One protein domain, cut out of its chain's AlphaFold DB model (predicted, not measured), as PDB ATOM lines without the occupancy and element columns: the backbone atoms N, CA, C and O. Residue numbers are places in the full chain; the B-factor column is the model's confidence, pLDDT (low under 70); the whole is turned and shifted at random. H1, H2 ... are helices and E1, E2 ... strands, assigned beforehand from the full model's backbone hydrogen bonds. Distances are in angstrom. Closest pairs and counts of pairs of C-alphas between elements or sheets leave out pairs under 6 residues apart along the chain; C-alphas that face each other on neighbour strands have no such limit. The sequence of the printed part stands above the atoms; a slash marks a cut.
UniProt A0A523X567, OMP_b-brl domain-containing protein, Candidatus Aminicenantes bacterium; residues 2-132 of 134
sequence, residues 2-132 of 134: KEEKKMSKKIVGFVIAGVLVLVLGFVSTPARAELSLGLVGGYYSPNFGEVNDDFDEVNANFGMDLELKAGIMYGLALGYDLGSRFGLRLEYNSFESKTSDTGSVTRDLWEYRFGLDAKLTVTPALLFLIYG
ATOM      1  N   LYS A   2     138.177 142.537 108.802       47.38
ATOM      2  CA  LYS A   2     137.500 142.855 107.515       47.38
ATOM      3  C   LYS A   2     136.051 143.353 107.671       47.38
ATOM      4  O   LYS A   2     135.614 144.168 106.863       47.38
ATOM      5  N   GLU A   3     135.330 142.910 108.701       48.28
ATOM      6  CA  GLU A   3     133.909 143.251 108.891       48.28
ATOM      7  C   GLU A   3     133.658 144.666 109.430       48.28
ATOM      8  O   GLU A   3     132.795 145.366 108.900       48.28
ATOM      9  N   GLU A   4     134.470 145.154 110.377       45.72
ATOM     10  CA  GLU A   4     134.398 146.550 110.861       45.72
ATOM     11  C   GLU A   4     134.530 147.558 109.716       45.72
ATOM     12  O   GLU A   4     133.807 148.552 109.643       45.72
ATOM     13  N   LYS A   5     135.410 147.258 108.754       49.00
ATOM     14  CA  LYS A   5     135.664 148.110 107.590       49.00
ATOM     15  C   LYS A   5     134.502 148.112 106.587       49.00
ATOM     16  O   LYS A   5     134.417 149.021 105.765       49.00
ATOM     17  N   LYS A   6     133.626 147.099 106.614       47.25
ATOM     18  CA  LYS A   6     132.425 147.003 105.763       47.25
ATOM     19  C   LYS A   6     131.246 147.737 106.405       47.25
ATOM     20  O   LYS A   6     130.542 148.456 105.699       47.25
ATOM     21  N   MET A   7     131.075 147.618 107.726       50.16
ATOM     22  CA  MET A   7     130.082 148.399 108.475       50.16
ATOM     23  C   MET A   7     130.372 149.901 108.416       50.16
ATOM     24  O   MET A   7     129.464 150.672 108.113       50.16
ATOM     25  N   SER A   8     131.632 150.317 108.592       58.72
ATOM     26  CA  SER A   8     131.983 151.742 108.539       58.72
ATOM     27  C   SER A   8     131.663 152.375 107.184       58.72
ATOM     28  O   SER A   8     131.135 153.478 107.132       58.72
ATOM     29  N   LYS A   9     131.873 151.655 106.073       58.28
ATOM     30  CA  LYS A   9     131.543 152.146 104.725       58.28
ATOM     31  C   LYS A   9     130.040 152.306 104.484       58.28
ATOM     32  O   LYS A   9     129.642 153.275 103.845       58.28
ATOM     33  N   LYS A  10     129.208 151.387 104.994       56.94
ATOM     34  CA  LYS A  10     127.739 151.489 104.891       56.94
ATOM     35  C   LYS A  10     127.207 152.689 105.679       56.94
ATOM     36  O   LYS A  10     126.379 153.434 105.165       56.94
ATOM     37  N   ILE A  11     127.737 152.899 106.885       65.12
ATOM     38  CA  ILE A  11     127.392 154.040 107.746       65.12
ATOM     39  C   ILE A  11     127.829 155.353 107.087       65.12
ATOM     40  O   ILE A  11     127.042 156.288 107.005       65.12
ATOM     41  N   VAL A  12     129.047 155.408 106.538       68.69
ATOM     42  CA  VAL A  12     129.555 156.584 105.817       68.69
ATOM     43  C   VAL A  12     128.696 156.905 104.591       68.69
ATOM     44  O   VAL A  12     128.380 158.068 104.375       68.69
ATOM     45  N   GLY A  13     128.253 155.902 103.827       66.00
ATOM     46  CA  GLY A  13     127.347 156.115 102.693       66.00
ATOM     47  C   GLY A  13     126.004 156.727 103.104       66.00
ATOM     48  O   GLY A  13     125.545 157.674 102.474       66.00
ATOM     49  N   PHE A  14     125.413 156.238 104.197       66.81
ATOM     50  CA  PHE A  14     124.167 156.784 104.739       66.81
ATOM     51  C   PHE A  14     124.340 158.213 105.271       66.81
ATOM     52  O   PHE A  14     123.514 159.078 104.992       66.81
ATOM     53  N   VAL A  15     125.443 158.491 105.974       72.31
ATOM     54  CA  VAL A  15     125.766 159.838 106.471       72.31
ATOM     55  C   VAL A  15     125.993 160.806 105.313       72.31
ATOM     56  O   VAL A  15     125.454 161.905 105.337       72.31
ATOM     57  N   ILE A  16     126.731 160.406 104.274       72.12
ATOM     58  CA  ILE A  16     126.957 161.243 103.087       72.12
ATOM     59  C   ILE A  16     125.635 161.522 102.369       72.12
ATOM     60  O   ILE A  16     125.380 162.671 102.026       72.12
ATOM     61  N   ALA A  17     124.779 160.513 102.180       69.38
ATOM     62  CA  ALA A  17     123.464 160.696 101.568       69.38
ATOM     63  C   ALA A  17     122.564 161.622 102.405       69.38
ATOM     64  O   ALA A  17     121.947 162.531 101.858       69.38
ATOM     65  N   GLY A  18     122.549 161.453 103.732       65.88
ATOM     66  CA  GLY A  18     121.814 162.324 104.651       65.88
ATOM     67  C   GLY A  18     122.322 163.767 104.633       65.88
ATOM     68  O   GLY A  18     121.526 164.701 104.570       65.88
ATOM     69  N   VAL A  19     123.644 163.965 104.605       70.75
ATOM     70  CA  VAL A  19     124.258 165.292 104.455       70.75
ATOM     71  C   VAL A  19     123.931 165.894 103.092       70.75
ATOM     72  O   VAL A  19     123.642 167.081 103.027       70.75
ATOM     73  N   LEU A  20     123.910 165.109 102.012       69.19
ATOM     74  CA  LEU A  20     123.535 165.602 100.685       69.19
ATOM     75  C   LEU A  20     122.082 166.083 100.644       69.19
ATOM     76  O   LEU A  20     121.819 167.143 100.088       69.19
ATOM     77  N   VAL A  21     121.160 165.349 101.270       64.19
ATOM     78  CA  VAL A  21     119.754 165.762 101.403       64.19
ATOM     79  C   VAL A  21     119.642 167.049 102.220       64.19
ATOM     80  O   VAL A  21     118.942 167.971 101.809       64.19
ATOM     81  N   LEU A  22     120.380 167.161 103.328       64.81
ATOM     82  CA  LEU A  22     120.405 168.380 104.140       64.81
ATOM     83  C   LEU A  22     120.983 169.573 103.365       64.81
ATOM     84  O   LEU A  22     120.372 170.637 103.338       64.81
ATOM     85  N   VAL A  23     122.129 169.406 102.703       64.06
ATOM     86  CA  VAL A  23     122.807 170.471 101.946       64.06
ATOM     87  C   VAL A  23     121.964 170.925 100.758       64.06
ATOM     88  O   VAL A  23     121.789 172.126 100.572       64.06
ATOM     89  N   LEU A  24     121.394 169.996  99.984       58.16
ATOM     90  CA  LEU A  24     120.463 170.341  98.906       58.16
ATOM     91  C   LEU A  24     119.202 171.018  99.450       58.16
ATOM     92  O   LEU A  24     118.654 171.900  98.790       58.16
ATOM     93  N   GLY A  25     118.787 170.670 100.669       55.38
ATOM     94  CA  GLY A  25     117.658 171.312 101.317       55.38
ATOM     95  C   GLY A  25     117.911 172.761 101.747       55.38
ATOM     96  O   GLY A  25     117.027 173.605 101.616       55.38
ATOM     97  N   PHE A  26     119.128 173.090 102.179       51.00
ATOM     98  CA  PHE A  26     119.505 174.455 102.577       51.00
ATOM     99  C   PHE A  26     119.704 175.426 101.401       51.00
ATOM    100  O   PHE A  26     119.645 176.637 101.603       51.00
ATOM    101  N   VAL A  27     119.932 174.929 100.178       54.19
ATOM    102  CA  VAL A  27     120.034 175.774  98.969       54.19
ATOM    103  C   VAL A  27     118.647 176.131  98.411       54.19
ATOM    104  O   VAL A  27     118.521 177.042  97.591       54.19
ATOM    105  N   SER A  28     117.586 175.462  98.871       48.38
ATOM    106  CA  SER A  28     116.221 175.818  98.500       48.38
ATOM    107  C   SER A  28     115.683 176.920  99.418       48.38
ATOM    108  O   SER A  28     115.968 176.994 100.613       48.38
ATOM    109  N   THR A  29     114.943 177.855  98.835       53.22
ATOM    110  CA  THR A  29     114.405 179.018  99.539       53.22
ATOM    111  C   THR A  29     113.478 178.561 100.681       53.22
ATOM    112  O   THR A  29     112.599 177.732 100.446       53.22
ATOM    113  N   PRO A  30     113.590 179.127 101.901       47.22
ATOM    114  CA  PRO A  30     112.900 178.655 103.112       47.22
ATOM    115  C   PRO A  30     111.365 178.800 103.100       47.22
ATOM    116  O   PRO A  30     110.716 178.596 104.120       47.22
ATOM    117  N   ALA A  31     110.757 179.157 101.968       49.97
ATOM    118  CA  ALA A  31     109.325 179.414 101.875       49.97
ATOM    119  C   ALA A  31     108.470 178.160 101.604       49.97
ATOM    120  O   ALA A  31     107.257 178.249 101.769       49.97
ATOM    121  N   ARG A  32     109.047 177.025 101.155       54.19
ATOM    122  CA  ARG A  32     108.278 175.826 100.727       54.19
ATOM    123  C   ARG A  32     108.992 174.468 100.878       54.19
ATOM    124  O   ARG A  32     108.614 173.510 100.214       54.19
ATOM    125  N   ALA A  33     110.041 174.390 101.685       59.59
ATOM    126  CA  ALA A  33     110.761 173.141 101.913       59.59
ATOM    127  C   ALA A  33     110.148 172.378 103.094       59.59
ATOM    128  O   ALA A  33     110.372 172.751 104.245       59.59
ATOM    129  N   GLU A  34     109.387 171.320 102.820       73.69
ATOM    130  CA  GLU A  34     108.823 170.452 103.857       73.69
ATOM    131  C   GLU A  34     109.698 169.202 104.017       73.69
ATOM    132  O   GLU A  34     109.856 168.398 103.096       73.69
ATOM    133  N   LEU A  35     110.319 169.062 105.193       80.81
ATOM    134  CA  LEU A  35     111.018 167.844 105.598       80.81
ATOM    135  C   LEU A  35     110.013 166.927 106.302       80.81
ATOM    136  O   LEU A  35     109.407 167.326 107.296       80.81
ATOM    137  N   SER A  36     109.870 165.694 105.826       84.44
ATOM    138  CA  SER A  36     108.993 164.691 106.433       84.44
ATOM    139  C   SER A  36     109.784 163.484 106.922       84.44
ATOM    140  O   SER A  36     110.743 163.041 106.293       84.44
ATOM    141  N   LEU A  37     109.375 162.937 108.065       88.69
ATOM    142  CA  LEU A  37     109.887 161.680 108.600       88.69
ATOM    143  C   LEU A  37     108.713 160.714 108.745       88.69
ATOM    144  O   LEU A  37     107.694 161.062 109.338       88.69
ATOM    145  N   GLY A  38     108.857 159.510 108.204       88.94
ATOM    146  CA  GLY A  38     107.807 158.500 108.184       88.94
ATOM    147  C   GLY A  38     108.320 157.109 108.528       88.94
ATOM    148  O   GLY A  38     109.505 156.805 108.394       88.94
ATOM    149  N   LEU A  39     107.393 156.254 108.955       91.50
ATOM    150  CA  LEU A  39     107.606 154.815 109.052       91.50
ATOM    151  C   LEU A  39     107.130 154.162 107.755       91.50
ATOM    152  O   LEU A  39     106.081 154.522 107.222       91.50
ATOM    153  N   VAL A  40     107.889 153.187 107.269       91.25
ATOM    154  CA  VAL A  40     107.515 152.360 106.121       91.25
ATOM    155  C   VAL A  40     107.318 150.938 106.615       91.25
ATOM    156  O   VAL A  40     108.118 150.424 107.394       91.25
ATOM    157  N   GLY A  41     106.238 150.309 106.176       92.19
ATOM    158  CA  GLY A  41     105.943 148.912 106.441       92.19
ATOM    159  C   GLY A  41     105.307 148.300 105.207       92.19
ATOM    160  O   GLY A  41     104.524 148.958 104.523       92.19
ATOM    161  N   GLY A  42     105.651 147.057 104.903       91.75
ATOM    162  CA  GLY A  42     105.109 146.372 103.742       91.75
ATOM    163  C   GLY A  42     105.378 144.880 103.764       91.75
ATOM    164  O   GLY A  42     106.177 144.380 104.553       91.75
ATOM    165  N   TYR A  43     104.695 144.170 102.874       92.56
ATOM    166  CA  TYR A  43     104.991 142.775 102.592       92.56
ATOM    167  C   TYR A  43     106.016 142.711 101.459       92.56
ATOM    168  O   TYR A  43     105.782 143.251 100.377       92.56
ATOM    169  N   TYR A  44     107.163 142.088 101.717       90.12
ATOM    170  CA  TYR A  44     108.251 141.931 100.761       90.12
ATOM    171  C   TYR A  44     108.377 140.462 100.362       90.12
ATOM    172  O   TYR A  44     108.596 139.589 101.203       90.12
ATOM    173  N   SER A  45     108.230 140.208  99.063       89.81
ATOM    174  CA  SER A  45     108.259 138.874  98.462       89.81
ATOM    175  C   SER A  45     109.291 138.832  97.336       89.81
ATOM    176  O   SER A  45     108.917 138.899  96.163       89.81
ATOM    177  N   PRO A  46     110.593 138.800  97.662       86.00
ATOM    178  CA  PRO A  46     111.626 138.678  96.648       86.00
ATOM    179  C   PRO A  46     111.597 137.280  96.026       86.00
ATOM    180  O   PRO A  46     111.162 136.314  96.650       86.00
ATOM    181  N   ASN A  47     112.112 137.173  94.805       88.19
ATOM    182  CA  ASN A  47     112.456 135.876  94.244       88.19
ATOM    183  C   ASN A  47     113.802 135.437  94.842       88.19
ATOM    184  O   ASN A  47     114.814 136.096  94.596       88.19
ATOM    185  N   PHE A  48     113.801 134.373  95.648       87.81
ATOM    186  CA  PHE A  48     115.015 133.836  96.268       87.81
ATOM    187  C   PHE A  48     115.827 132.926  95.337       87.81
ATOM    188  O   PHE A  48     116.969 132.653  95.686       87.81
ATOM    189  N   GLY A  49     115.278 132.536  94.173       87.75
ATOM    190  CA  GLY A  49     115.930 131.811  93.069       87.75
ATOM    191  C   GLY A  49     117.130 130.968  93.488       87.75
ATOM    192  O   GLY A  49     116.964 129.979  94.184       87.75
ATOM    193  N   GLU A  50     118.328 131.454  93.161       87.75
ATOM    194  CA  GLU A  50     119.616 130.791  93.409       87.75
ATOM    195  C   GLU A  50     119.807 130.294  94.855       87.75
ATOM    196  O   GLU A  50     120.331 129.211  95.068       87.75
ATOM    197  N   VAL A  51     119.335 131.035  95.866       87.94
ATOM    198  CA  VAL A  51     119.482 130.622  97.275       87.94
ATOM    199  C   VAL A  51     118.548 129.464  97.627       87.94
ATOM    200  O   VAL A  51     118.917 128.607  98.422       87.94
ATOM    201  N   ASN A  52     117.336 129.445  97.068       91.75
ATOM    202  CA  ASN A  52     116.423 128.320  97.264       91.75
ATOM    203  C   ASN A  52     116.833 127.124  96.386       91.75
ATOM    204  O   ASN A  52     116.740 125.997  96.856       91.75
ATOM    205  N   ASP A  53     117.373 127.361  95.187       92.94
ATOM    206  CA  ASP A  53     117.928 126.311  94.325       92.94
ATOM    207  C   ASP A  53     119.097 125.580  95.025       92.94
ATOM    208  O   ASP A  53     119.180 124.354  94.988       92.94
ATOM    209  N   ASP A  54     119.966 126.309  95.739       90.19
ATOM    210  CA  ASP A  54     121.023 125.716  96.572       90.19
ATOM    211  C   ASP A  54     120.448 124.864  97.723       90.19
ATOM    212  O   ASP A  54     121.029 123.844  98.111       90.19
ATOM    213  N   PHE A  55     119.299 125.258  98.288       92.69
ATOM    214  CA  PHE A  55     118.619 124.453  99.301       92.69
ATOM    215  C   PHE A  55     117.979 123.200  98.722       92.69
ATOM    216  O   PHE A  55     117.969 122.193  99.423       92.69
ATOM    217  N   ASP A  56     117.528 123.197  97.469       94.00
ATOM    218  CA  ASP A  56     116.947 122.006  96.843       94.00
ATOM    219  C   ASP A  56     117.939 120.835  96.795       94.00
ATOM    220  O   ASP A  56     117.560 119.689  97.052       94.00
ATOM    221  N   GLU A  57     119.229 121.097  96.555       90.81
ATOM    222  CA  GLU A  57     120.264 120.056  96.610       90.81
ATOM    223  C   GLU A  57     120.440 119.506  98.038       90.81
ATOM    224  O   GLU A  57     120.552 118.293  98.243       90.81
ATOM    225  N   VAL A  58     120.429 120.377  99.049       89.44
ATOM    226  CA  VAL A  58     120.523 119.983 100.466       89.44
ATOM    227  C   VAL A  58     119.280 119.193 100.890       89.44
ATOM    228  O   VAL A  58     119.398 118.130 101.503       89.44
ATOM    229  N   ASN A  59     118.099 119.667 100.505       92.94
ATOM    230  CA  ASN A  59     116.805 119.041 100.747       92.94
ATOM    231  C   ASN A  59     116.765 117.632 100.144       92.94
ATOM    232  O   ASN A  59     116.434 116.673 100.843       92.94
ATOM    233  N   ALA A  60     117.206 117.476  98.891       91.56
ATOM    234  CA  ALA A  60     117.273 116.185  98.212       91.56
ATOM    235  C   ALA A  60     118.277 115.217  98.861       91.56
ATOM    236  O   ALA A  60     117.995 114.025  98.984       91.56
ATOM    237  N   ASN A  61     119.438 115.716  99.295       89.00
ATOM    238  CA  ASN A  61     120.487 114.882  99.884       89.00
ATOM    239  C   ASN A  61     120.168 114.416 101.311       89.00
ATOM    240  O   ASN A  61     120.632 113.352 101.725       89.00
ATOM    241  N   PHE A  62     119.401 115.201 102.072       89.50
ATOM    242  CA  PHE A  62     119.233 114.995 103.515       89.50
ATOM    243  C   PHE A  62     117.782 114.868 103.988       89.50
ATOM    244  O   PHE A  62     117.554 114.688 105.189       89.50
ATOM    245  N   GLY A  63     116.818 114.917 103.064       89.38
ATOM    246  CA  GLY A  63     115.389 114.818 103.361       89.38
ATOM    247  C   GLY A  63     114.856 116.018 104.142       89.38
ATOM    248  O   GLY A  63     114.009 115.832 105.010       89.38
ATOM    249  N   MET A  64     115.398 117.206 103.872       91.75
ATOM    250  CA  MET A  64     115.017 118.466 104.521       91.75
ATOM    251  C   MET A  64     114.037 119.275 103.655       91.75
ATOM    252  O   MET A  64     113.869 118.990 102.471       91.75
ATOM    253  N   ASP A  65     113.422 120.294 104.253       93.81
ATOM    254  CA  ASP A  65     112.523 121.273 103.632       93.81
ATOM    255  C   ASP A  65     112.956 122.713 103.980       93.81
ATOM    256  O   ASP A  65     112.266 123.482 104.658       93.81
ATOM    257  N   LEU A  66     114.178 123.078 103.580       93.62
ATOM    258  CA  LEU A  66     114.708 124.432 103.734       93.62
ATOM    259  C   LEU A  66     114.194 125.336 102.605       93.62
ATOM    260  O   LEU A  66     114.512 125.109 101.442       93.62
ATOM    261  N   GLU A  67     113.470 126.404 102.949       93.75
ATOM    262  CA  GLU A  67     112.975 127.380 101.968       93.75
ATOM    263  C   GLU A  67     112.881 128.792 102.573       93.75
ATOM    264  O   GLU A  67     112.186 129.015 103.570       93.75
ATOM    265  N   LEU A  68     113.533 129.788 101.957       94.19
ATOM    266  CA  LEU A  68     113.328 131.190 102.338       94.19
ATOM    267  C   LEU A  68     111.997 131.706 101.799       94.19
ATOM    268  O   LEU A  68     111.654 131.517 100.633       94.19
ATOM    269  N   LYS A  69     111.264 132.417 102.661       92.81
ATOM    270  CA  LYS A  69     109.901 132.888 102.389       92.81
ATOM    271  C   LYS A  69     109.788 134.402 102.455       92.81
ATOM    272  O   LYS A  69     110.582 135.090 103.108       92.81
ATOM    273  N   ALA A  70     108.781 134.909 101.756       93.62
ATOM    274  CA  ALA A  70     108.347 136.293 101.827       93.62
ATOM    275  C   ALA A  70     107.901 136.665 103.250       93.62
ATOM    276  O   ALA A  70     107.494 135.813 104.040       93.62
ATOM    277  N   GLY A  71     107.960 137.951 103.586       93.25
ATOM    278  CA  GLY A  71     107.701 138.394 104.951       93.25
ATOM    279  C   GLY A  71     107.556 139.900 105.096       93.25
ATOM    280  O   GLY A  71     107.456 140.641 104.120       93.25
ATOM    281  N   ILE A  72     107.528 140.357 106.346       93.31
ATOM    282  CA  ILE A  72     107.359 141.774 106.664       93.31
ATOM    283  C   ILE A  72     108.684 142.516 106.489       93.31
ATOM    284  O   ILE A  72     109.719 142.124 107.026       93.31
ATOM    285  N   MET A  73     108.617 143.630 105.771       94.19
ATOM    286  CA  MET A  73     109.656 144.647 105.698       94.19
ATOM    287  C   MET A  73     109.195 145.877 106.475       94.19
ATOM    288  O   MET A  73     108.039 146.289 106.374       94.19
ATOM    289  N   TYR A  74     110.109 146.483 107.223       93.56
ATOM    290  CA  TYR A  74     109.869 147.727 107.946       93.56
ATOM    291  C   TYR A  74     111.060 148.671 107.800       93.56
ATOM    292  O   TYR A  74     112.185 148.232 107.570       93.56
ATOM    293  N   GLY A  75     110.834 149.970 107.946       93.12
ATOM    294  CA  GLY A  75     111.875 150.960 107.730       93.12
ATOM    295  C   GLY A  75     111.478 152.378 108.092       93.12
ATOM    296  O   GLY A  75     110.380 152.646 108.579       93.12
ATOM    297  N   LEU A  76     112.412 153.288 107.838       92.75
ATOM    298  CA  LEU A  76     112.236 154.728 107.977       92.75
ATOM    299  C   LEU A  76     112.288 155.380 106.599       92.75
ATOM    300  O   LEU A  76     113.117 155.004 105.773       92.75
ATOM    301  N   ALA A  77     111.452 156.386 106.380       92.12
ATOM    302  CA  ALA A  77     111.501 157.257 105.216       92.12
ATOM    303  C   ALA A  77     111.781 158.696 105.650       92.12
ATOM    304  O   ALA A  77     111.110 159.220 106.535       92.12
ATOM    305  N   LEU A  78     112.741 159.340 104.998       90.25
ATOM    306  CA  LEU A  78     112.994 160.771 105.075       90.25
ATOM    307  C   LEU A  78     112.591 161.392 103.738       90.25
ATOM    308  O   LEU A  78     113.200 161.095 102.712       90.25
ATOM    309  N   GLY A  79     111.554 162.217 103.744       89.19
ATOM    310  CA  GLY A  79     111.078 162.952 102.581       89.19
ATOM    311  C   GLY A  79     111.518 164.410 102.621       89.19
ATOM    312  O   GLY A  79     111.661 164.999 103.691       89.19
ATOM    313  N   TYR A  80     111.724 164.992 101.450       84.44
ATOM    314  CA  TYR A  80     112.060 166.394 101.283       84.44
ATOM    315  C   TYR A  80     111.400 166.951 100.024       84.44
ATOM    316  O   TYR A  80     111.751 166.544  98.915       84.44
ATOM    317  N   ASP A  81     110.473 167.890 100.182       84.69
ATOM    318  CA  ASP A  81     109.814 168.528  99.045       84.69
ATOM    319  C   ASP A  81     110.671 169.657  98.466       84.69
ATOM    320  O   ASP A  81     111.022 170.633  99.132       84.69
ATOM    321  N   LEU A  82     110.998 169.529  97.182       78.62
ATOM    322  CA  LEU A  82     111.618 170.579  96.388       78.62
ATOM    323  C   LEU A  82     110.468 171.433  95.838       78.62
ATOM    324  O   LEU A  82     109.568 170.908  95.189       78.62
ATOM    325  N   GLY A  83     110.471 172.745  96.091       66.94
ATOM    326  CA  GLY A  83     109.348 173.678  95.852       66.94
ATOM    327  C   GLY A  83     108.808 173.845  94.412       66.94
ATOM    328  O   GLY A  83     108.235 174.885  94.094       66.94
ATOM    329  N   SER A  84     108.965 172.858  93.531       66.75
ATOM    330  CA  SER A  84     108.666 172.868  92.099       66.75
ATOM    331  C   SER A  84     108.193 171.499  91.571       66.75
ATOM    332  O   SER A  84     108.732 170.999  90.590       66.75
ATOM    333  N   ARG A  85     107.152 170.902  92.173       82.75
ATOM    334  CA  ARG A  85     106.584 169.575  91.807       82.75
ATOM    335  C   ARG A  85     107.503 168.374  92.060       82.75
ATOM    336  O   ARG A  85     107.083 167.249  91.811       82.75
ATOM    337  N   PHE A  86     108.723 168.575  92.544       84.06
ATOM    338  CA  PHE A  86     109.662 167.490  92.814       84.06
ATOM    339  C   PHE A  86     109.751 167.209  94.315       84.06
ATOM    340  O   PHE A  86     109.672 168.117  95.127       84.06
ATOM    341  N   GLY A  87     109.971 165.958  94.686       87.62
ATOM    342  CA  GLY A  87     110.278 165.549  96.051       87.62
ATOM    343  C   GLY A  87     111.419 164.544  96.040       87.62
ATOM    344  O   GLY A  87     111.596 163.800  95.081       87.62
ATOM    345  N   LEU A  88     112.215 164.514  97.094       89.19
ATOM    346  CA  LEU A  88     113.191 163.465  97.348       89.19
ATOM    347  C   LEU A  88     112.681 162.602  98.491       89.19
ATOM    348  O   LEU A  88     112.141 163.115  99.465       89.19
ATOM    349  N   ARG A  89     112.869 161.289  98.397       90.44
ATOM    350  CA  ARG A  89     112.560 160.365  99.489       90.44
ATOM    351  C   ARG A  89     113.683 159.359  99.644       90.44
ATOM    352  O   ARG A  89     113.981 158.614  98.719       90.44
ATOM    353  N   LEU A  90     114.304 159.346 100.813       91.56
ATOM    354  CA  LEU A  90     115.294 158.361 101.215       91.56
ATOM    355  C   LEU A  90     114.625 157.353 102.143       91.56
ATOM    356  O   LEU A  90     114.115 157.732 103.191       91.56
ATOM    357  N   GLU A  91     114.649 156.076 101.788       92.31
ATOM    358  CA  GLU A  91     114.180 154.994 102.645       92.31
ATOM    359  C   GLU A  91     115.336 154.142 103.143       92.31
ATOM    360  O   GLU A  91     116.254 153.810 102.393       92.31
ATOM    361  N   TYR A  92     115.257 153.744 104.406       91.56
ATOM    362  CA  TYR A  92     116.134 152.767 105.022       91.56
ATOM    363  C   TYR A  92     115.281 151.634 105.576       91.56
ATOM    364  O   TYR A  92     114.590 151.802 106.582       91.56
ATOM    365  N   ASN A  93     115.310 150.496 104.890       93.38
ATOM    366  CA  ASN A  93     114.427 149.368 105.159       93.38
ATOM    367  C   ASN A  93     115.205 148.188 105.747       93.38
ATOM    368  O   ASN A  93     116.415 148.071 105.566       93.38
ATOM    369  N   SER A  94     114.499 147.296 106.430       94.06
ATOM    370  CA  SER A  94     115.003 146.047 106.984       94.06
ATOM    371  C   SER A  94     114.011 144.931 106.690       94.06
ATOM    372  O   SER A  94     112.811 145.062 106.931       94.06
ATOM    373  N   PHE A  95     114.535 143.826 106.179       94.62
ATOM    374  CA  PHE A  95     113.809 142.599 105.903       94.62
ATOM    375  C   PHE A  95     114.620 141.405 106.404       94.62
ATOM    376  O   PHE A  95     115.847 141.373 106.272       94.62
ATOM    377  N   GLU A  96     113.931 140.417 106.962       94.38
ATOM    378  CA  GLU A  96     114.533 139.197 107.480       94.38
ATOM    379  C   GLU A  96     113.679 137.986 107.099       94.38
ATOM    380  O   GLU A  96     112.471 137.980 107.330       94.38
ATOM    381  N   SER A  97     114.324 136.958 106.548       94.44
ATOM    382  CA  SER A  97     113.722 135.654 106.270       94.44
ATOM    383  C   SER A  97     114.574 134.557 106.901       94.44
ATOM    384  O   SER A  97     115.805 134.642 106.909       94.44
ATOM    385  N   LYS A  98     113.918 133.560 107.492       94.12
ATOM    386  CA  LYS A  98     114.549 132.450 108.209       94.12
ATOM    387  C   LYS A  98     113.892 131.144 107.807       94.12
ATOM    388  O   LYS A  98     112.670 131.098 107.688       94.12
ATOM    389  N   THR A  99     114.702 130.104 107.698       93.81
ATOM    390  CA  THR A  99     114.254 128.720 107.570       93.81
ATOM    391  C   THR A  99     115.157 127.821 108.404       93.81
ATOM    392  O   THR A  99     116.322 128.147 108.637       93.81
ATOM    393  N   SER A 100     114.608 126.724 108.895       94.31
ATOM    394  CA  SER A 100     115.317 125.776 109.745       94.31
ATOM    395  C   SER A 100     114.684 124.413 109.581       94.31
ATOM    396  O   SER A 100     113.458 124.319 109.667       94.31
ATOM    397  N   ASP A 101     115.498 123.381 109.411       94.50
ATOM    398  CA  ASP A 101     115.002 122.012 109.391       94.50
ATOM    399  C   ASP A 101     116.056 121.008 109.875       94.50
ATOM    400  O   ASP A 101     117.245 121.316 110.016       94.50
ATOM    401  N   THR A 102     115.606 119.793 110.169       93.12
ATOM    402  CA  THR A 102     116.434 118.685 110.634       93.12
ATOM    403  C   THR A 102     116.421 117.546 109.636       93.12
ATOM    404  O   THR A 102     115.365 117.087 109.220       93.12
ATOM    405  N   GLY A 103     117.605 117.040 109.320       88.31
ATOM    406  CA  GLY A 103     117.800 115.942 108.387       88.31
ATOM    407  C   GLY A 103     118.558 114.806 109.046       88.31
ATOM    408  O   GLY A 103     119.074 114.917 110.169       88.31
ATOM    409  N   SER A 104     118.622 113.688 108.336       86.94
ATOM    410  CA  SER A 104     119.331 112.509 108.816       86.94
ATOM    411  C   SER A 104     120.099 111.824 107.699       86.94
ATOM    412  O   SER A 104     119.630 111.739 106.569       86.94
ATOM    413  N   VAL A 105     121.280 111.309 108.030       85.62
ATOM    414  CA  VAL A 105     122.065 110.448 107.143       85.62
ATOM    415  C   VAL A 105     122.245 109.111 107.830       85.62
ATOM    416  O   VAL A 105     122.776 109.036 108.939       85.62
ATOM    417  N   THR A 106     121.826 108.048 107.151       86.06
ATOM    418  CA  THR A 106     122.100 106.681 107.591       86.06
ATOM    419  C   THR A 106     123.381 106.199 106.929       86.06
ATOM    420  O   THR A 106     123.480 106.185 105.702       86.06
ATOM    421  N   ARG A 107     124.370 105.802 107.733       81.88
ATOM    422  CA  ARG A 107     125.607 105.187 107.241       81.88
ATOM    423  C   ARG A 107     125.921 103.944 108.065       81.88
ATOM    424  O   ARG A 107     126.045 104.011 109.287       81.88
ATOM    425  N   ASP A 108     126.045 102.816 107.376       86.94
ATOM    426  CA  ASP A 108     126.211 101.486 107.966       86.94
ATOM    427  C   ASP A 108     125.076 101.138 108.953       86.94
ATOM    428  O   ASP A 108     123.953 100.889 108.524       86.94
ATOM    429  N   LEU A 109     125.351 101.128 110.262       84.62
ATOM    430  CA  LEU A 109     124.384 100.826 111.332       84.62
ATOM    431  C   LEU A 109     124.014 102.054 112.182       84.62
ATOM    432  O   LEU A 109     123.359 101.905 113.213       84.62
ATOM    433  N   TRP A 110     124.449 103.254 111.786       82.44
ATOM    434  CA  TRP A 110     124.274 104.479 112.566       82.44
ATOM    435  C   TRP A 110     123.439 105.511 111.801       82.44
ATOM    436  O   TRP A 110     123.684 105.784 110.624       82.44
ATOM    437  N   GLU A 111     122.468 106.110 112.494       86.06
ATOM    438  CA  GLU A 111     121.683 107.252 112.021       86.06
ATOM    439  C   GLU A 111     122.251 108.532 112.646       86.06
ATOM    440  O   GLU A 111     122.235 108.708 113.866       86.06
ATOM    441  N   TYR A 112     122.771 109.426 111.811       86.19
ATOM    442  CA  TYR A 112     123.247 110.738 112.236       86.19
ATOM    443  C   TYR A 112     122.165 111.771 111.965       86.19
ATOM    444  O   TYR A 112     121.751 111.935 110.820       86.19
ATOM    445  N   ARG A 113     121.741 112.491 113.004       89.25
ATOM    446  CA  ARG A 113     120.800 113.611 112.893       89.25
ATOM    447  C   ARG A 113     121.532 114.929 113.045       89.25
ATOM    448  O   ARG A 113     122.372 115.068 113.935       89.25
ATOM    449  N   PHE A 114     121.187 115.897 112.213       88.44
ATOM    450  CA  PHE A 114     121.724 117.248 112.291       88.44
ATOM    451  C   PHE A 114     120.645 118.263 111.918       88.44
ATOM    452  O   PHE A 114     119.713 117.958 111.175       88.44
ATOM    453  N   GLY A 115     120.761 119.463 112.480       92.06
ATOM    454  CA  GLY A 115     119.908 120.601 112.151       92.06
ATOM    455  C   GLY A 115     120.670 121.604 111.301       92.06
ATOM    456  O   GLY A 115     121.870 121.802 111.511       92.06
ATOM    457  N   LEU A 116     119.973 122.229 110.358       92.44
ATOM    458  CA  LEU A 116     120.473 123.359 109.588       92.44
ATOM    459  C   LEU A 116     119.550 124.558 109.780       92.44
ATOM    460  O   LEU A 116     118.339 124.453 109.612       92.44
ATOM    461  N   ASP A 117     120.161 125.700 110.090       94.06
ATOM    462  CA  ASP A 117     119.490 126.984 110.255       94.06
ATOM    463  C   ASP A 117     120.028 127.969 109.218       94.06
ATOM    464  O   ASP A 117     121.229 128.255 109.173       94.06
ATOM    465  N   ALA A 118     119.136 128.535 108.410       91.31
ATOM    466  CA  ALA A 118     119.466 129.551 107.426       91.31
ATOM    467  C   ALA A 118     118.715 130.855 107.708       91.31
ATOM    468  O   ALA A 118     117.527 130.885 108.036       91.31
ATOM    469  N   LYS A 119     119.428 131.973 107.564       93.50
ATOM    470  CA  LYS A 119     118.898 133.314 107.802       93.50
ATOM    471  C   LYS A 119     119.421 134.284 106.753       93.50
ATOM    472  O   LYS A 119     120.630 134.445 106.600       93.50
ATOM    473  N   LEU A 120     118.506 135.007 106.119       90.94
ATOM    474  CA  LEU A 120     118.806 136.095 105.202       90.94
ATOM    475  C   LEU A 120     118.297 137.418 105.773       90.94
ATOM    476  O   LEU A 120     117.116 137.563 106.085       90.94
ATOM    477  N   THR A 121     119.187 138.405 105.870       91.69
ATOM    478  CA  THR A 121     118.845 139.773 106.280       91.69
ATOM    479  C   THR A 121     119.228 140.746 105.175       91.69
ATOM    480  O   THR A 121     120.383 140.794 104.747       91.69
ATOM    481  N   VAL A 122     118.262 141.551 104.734       89.44
ATOM    482  CA  VAL A 122     118.439 142.561 103.688       89.44
ATOM    483  C   VAL A 122     118.111 143.928 104.272       89.44
ATOM    484  O   VAL A 122     117.045 144.129 104.847       89.44
ATOM    485  N   THR A 123     119.032 144.879 104.126       92.62
ATOM    486  CA  THR A 123     118.882 146.235 104.680       92.62
ATOM    487  C   THR A 123     119.168 147.278 103.597       92.62
ATOM    488  O   THR A 123     120.275 147.829 103.555       92.62
ATOM    489  N   PRO A 124     118.251 147.474 102.631       86.62
ATOM    490  CA  PRO A 124     118.497 148.368 101.515       86.62
ATOM    491  C   PRO A 124     118.288 149.833 101.922       86.62
ATOM    492  O   PRO A 124     117.403 150.159 102.715       86.62
ATOM    493  N   ALA A 125     119.095 150.714 101.327       89.38
ATOM    494  CA  ALA A 125     118.870 152.153 101.326       89.38
ATOM    495  C   ALA A 125     118.434 152.566  99.915       89.38
ATOM    496  O   ALA A 125     119.159 152.308  98.953       89.38
ATOM    497  N   LEU A 126     117.251 153.163  99.790       89.12
ATOM    498  CA  LEU A 126     116.635 153.509  98.510       89.12
ATOM    499  C   LEU A 126     116.447 155.021  98.431       89.12
ATOM    500  O   LEU A 126     115.902 155.617  99.353       89.12
ATOM    501  N   LEU A 127     116.885 155.642  97.338       89.88
ATOM    502  CA  LEU A 127     116.655 157.060  97.076       89.88
ATOM    503  C   LEU A 127     115.704 157.201  95.890       89.88
ATOM    504  O   LEU A 127     115.981 156.699  94.802       89.88
ATOM    505  N   PHE A 128     114.611 157.918  96.103       87.69
ATOM    506  CA  PHE A 128     113.584 158.187  95.112       87.69
ATOM    507  C   PHE A 128     113.543 159.679  94.791       87.69
ATOM    508  O   PHE A 128     113.540 160.515  95.697       87.69
ATOM    509  N   LEU A 129     113.460 159.997  93.500       89.25
ATOM    510  CA  LEU A 129     113.002 161.293  93.012       89.25
ATOM    511  C   LEU A 129     111.522 161.147  92.651       89.25
ATOM    512  O   LEU A 129     111.160 160.347  91.791       89.25
ATOM    513  N   ILE A 130     110.675 161.898  93.335       89.00
ATOM    514  CA  ILE A 130     109.224 161.912  93.177       89.00
ATOM    515  C   ILE A 130     108.864 163.133  92.331       89.00
ATOM    516  O   ILE A 130     109.375 164.224  92.570       89.00
ATOM    517  N   TYR A 131     107.982 162.960  91.349       87.69
ATOM    518  CA  TYR A 131     107.425 164.055  90.558       87.69
ATOM    519  C   TYR A 131     105.901 164.068  90.691       87.69
ATOM    520  O   TYR A 131     105.238 163.085  90.365       87.69
ATOM    521  N   GLY A 132     105.353 165.174  91.186       81.81
ATOM    522  CA  GLY A 132     103.922 165.401  91.346       81.81
ATOM    523  C   GLY A 132     103.332 166.153  90.155       81.81
ATOM    524  O   GLY A 132     103.722 167.283  89.859       81.81
TER     525      GLY A 132
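Overview. This is residues 2 to 132 of the 134 residues of the protein "OMP_b-brl domain-containing protein" of Candidatus Aminicenantes bacterium (UniProt A0A523X567). A long, twisted sheet is built along its longest strand, E3: at one end E3 runs beside E2 and E5, with E1 beyond E2, and toward the other end the hairpin of E3 and E4 reaches out as a narrow two-stranded arm. H1 lies over one face of the wider end, and residues 2 to 9 stick out free; H2 sits beside the arm, on the opposite face. The printed part has 131 residues, of mixed class, with two named helices and five named strands in the order H1 E1 H2 E2 E3 E4 E5, and the neighbour strands are antiparallel. It is extended, a rod spanning 80 by 34 by 20 A, with a radius of gyration of the C-alphas of 22.3 A.

Arrangement. Start at H1, residues 4 to 26, and look across to the branched sheet of E1, residues 35 to 44, E2, 71 to 82, E3, 86 to 107, E4, 110 to 122, and E5, 125 to 131. H1 is on this sheet at a height of 11.0 A, over E2 and E3, and on the local plane it runs along E3 at 1 degrees. Its closest C-alphas to E2 are those of Gly 25 and Tyr 80, 7.5 A apart. E1 is antiparallel to E2, with N 38 and O 77 at 2.8 A. H2, residues 49 to 62, is on the sheet on the opposite face from H1, at a height of 7.8 A and over none of the strands; the C-alphas of Phe 62 and Gly 103 in E3 are its closest, 5.2 A apart. E2, E3 and E4 form a meander, each strand the antiparallel neighbour of the one before, with N 78 and O 90 at 2.8 A and N 99 and O 118 at 3.0 A. E3 has E2 on one side, and E4 and E5 on the other side beside different residues; N 89 and O 128 are 2.9 A apart. In the helices, 18 of 19 O i to N i+4 pairs in H1 and 8 of 10 in H2 are within hydrogen-bond range.

Along the chain. Find C-alpha 4 at (134.398, 146.550, 110.861); from there H1 runs 32.7 A to residue 26. E1 then runs 26.5 A, H2 20.1 A and E2 33.5 A. Find C-alpha 86 at (109.662, 167.490, 92.814), where E3 begins its 65.9 A. E4 runs 39.5 A, and E5 runs 19.7 A to C-alpha 131 at (107.425, 164.055, 90.558).

Size, cuts and confidence. The C-alphas farthest apart are those of Ala 31 and Leu 109, at 80.6 A. The printed part has no cut, and no link is long. Mean pLDDT of the printed part is 81.8; look for values under 70 at residues 2 to 14, 17 to 18, 20 to 33 and 83 to 84.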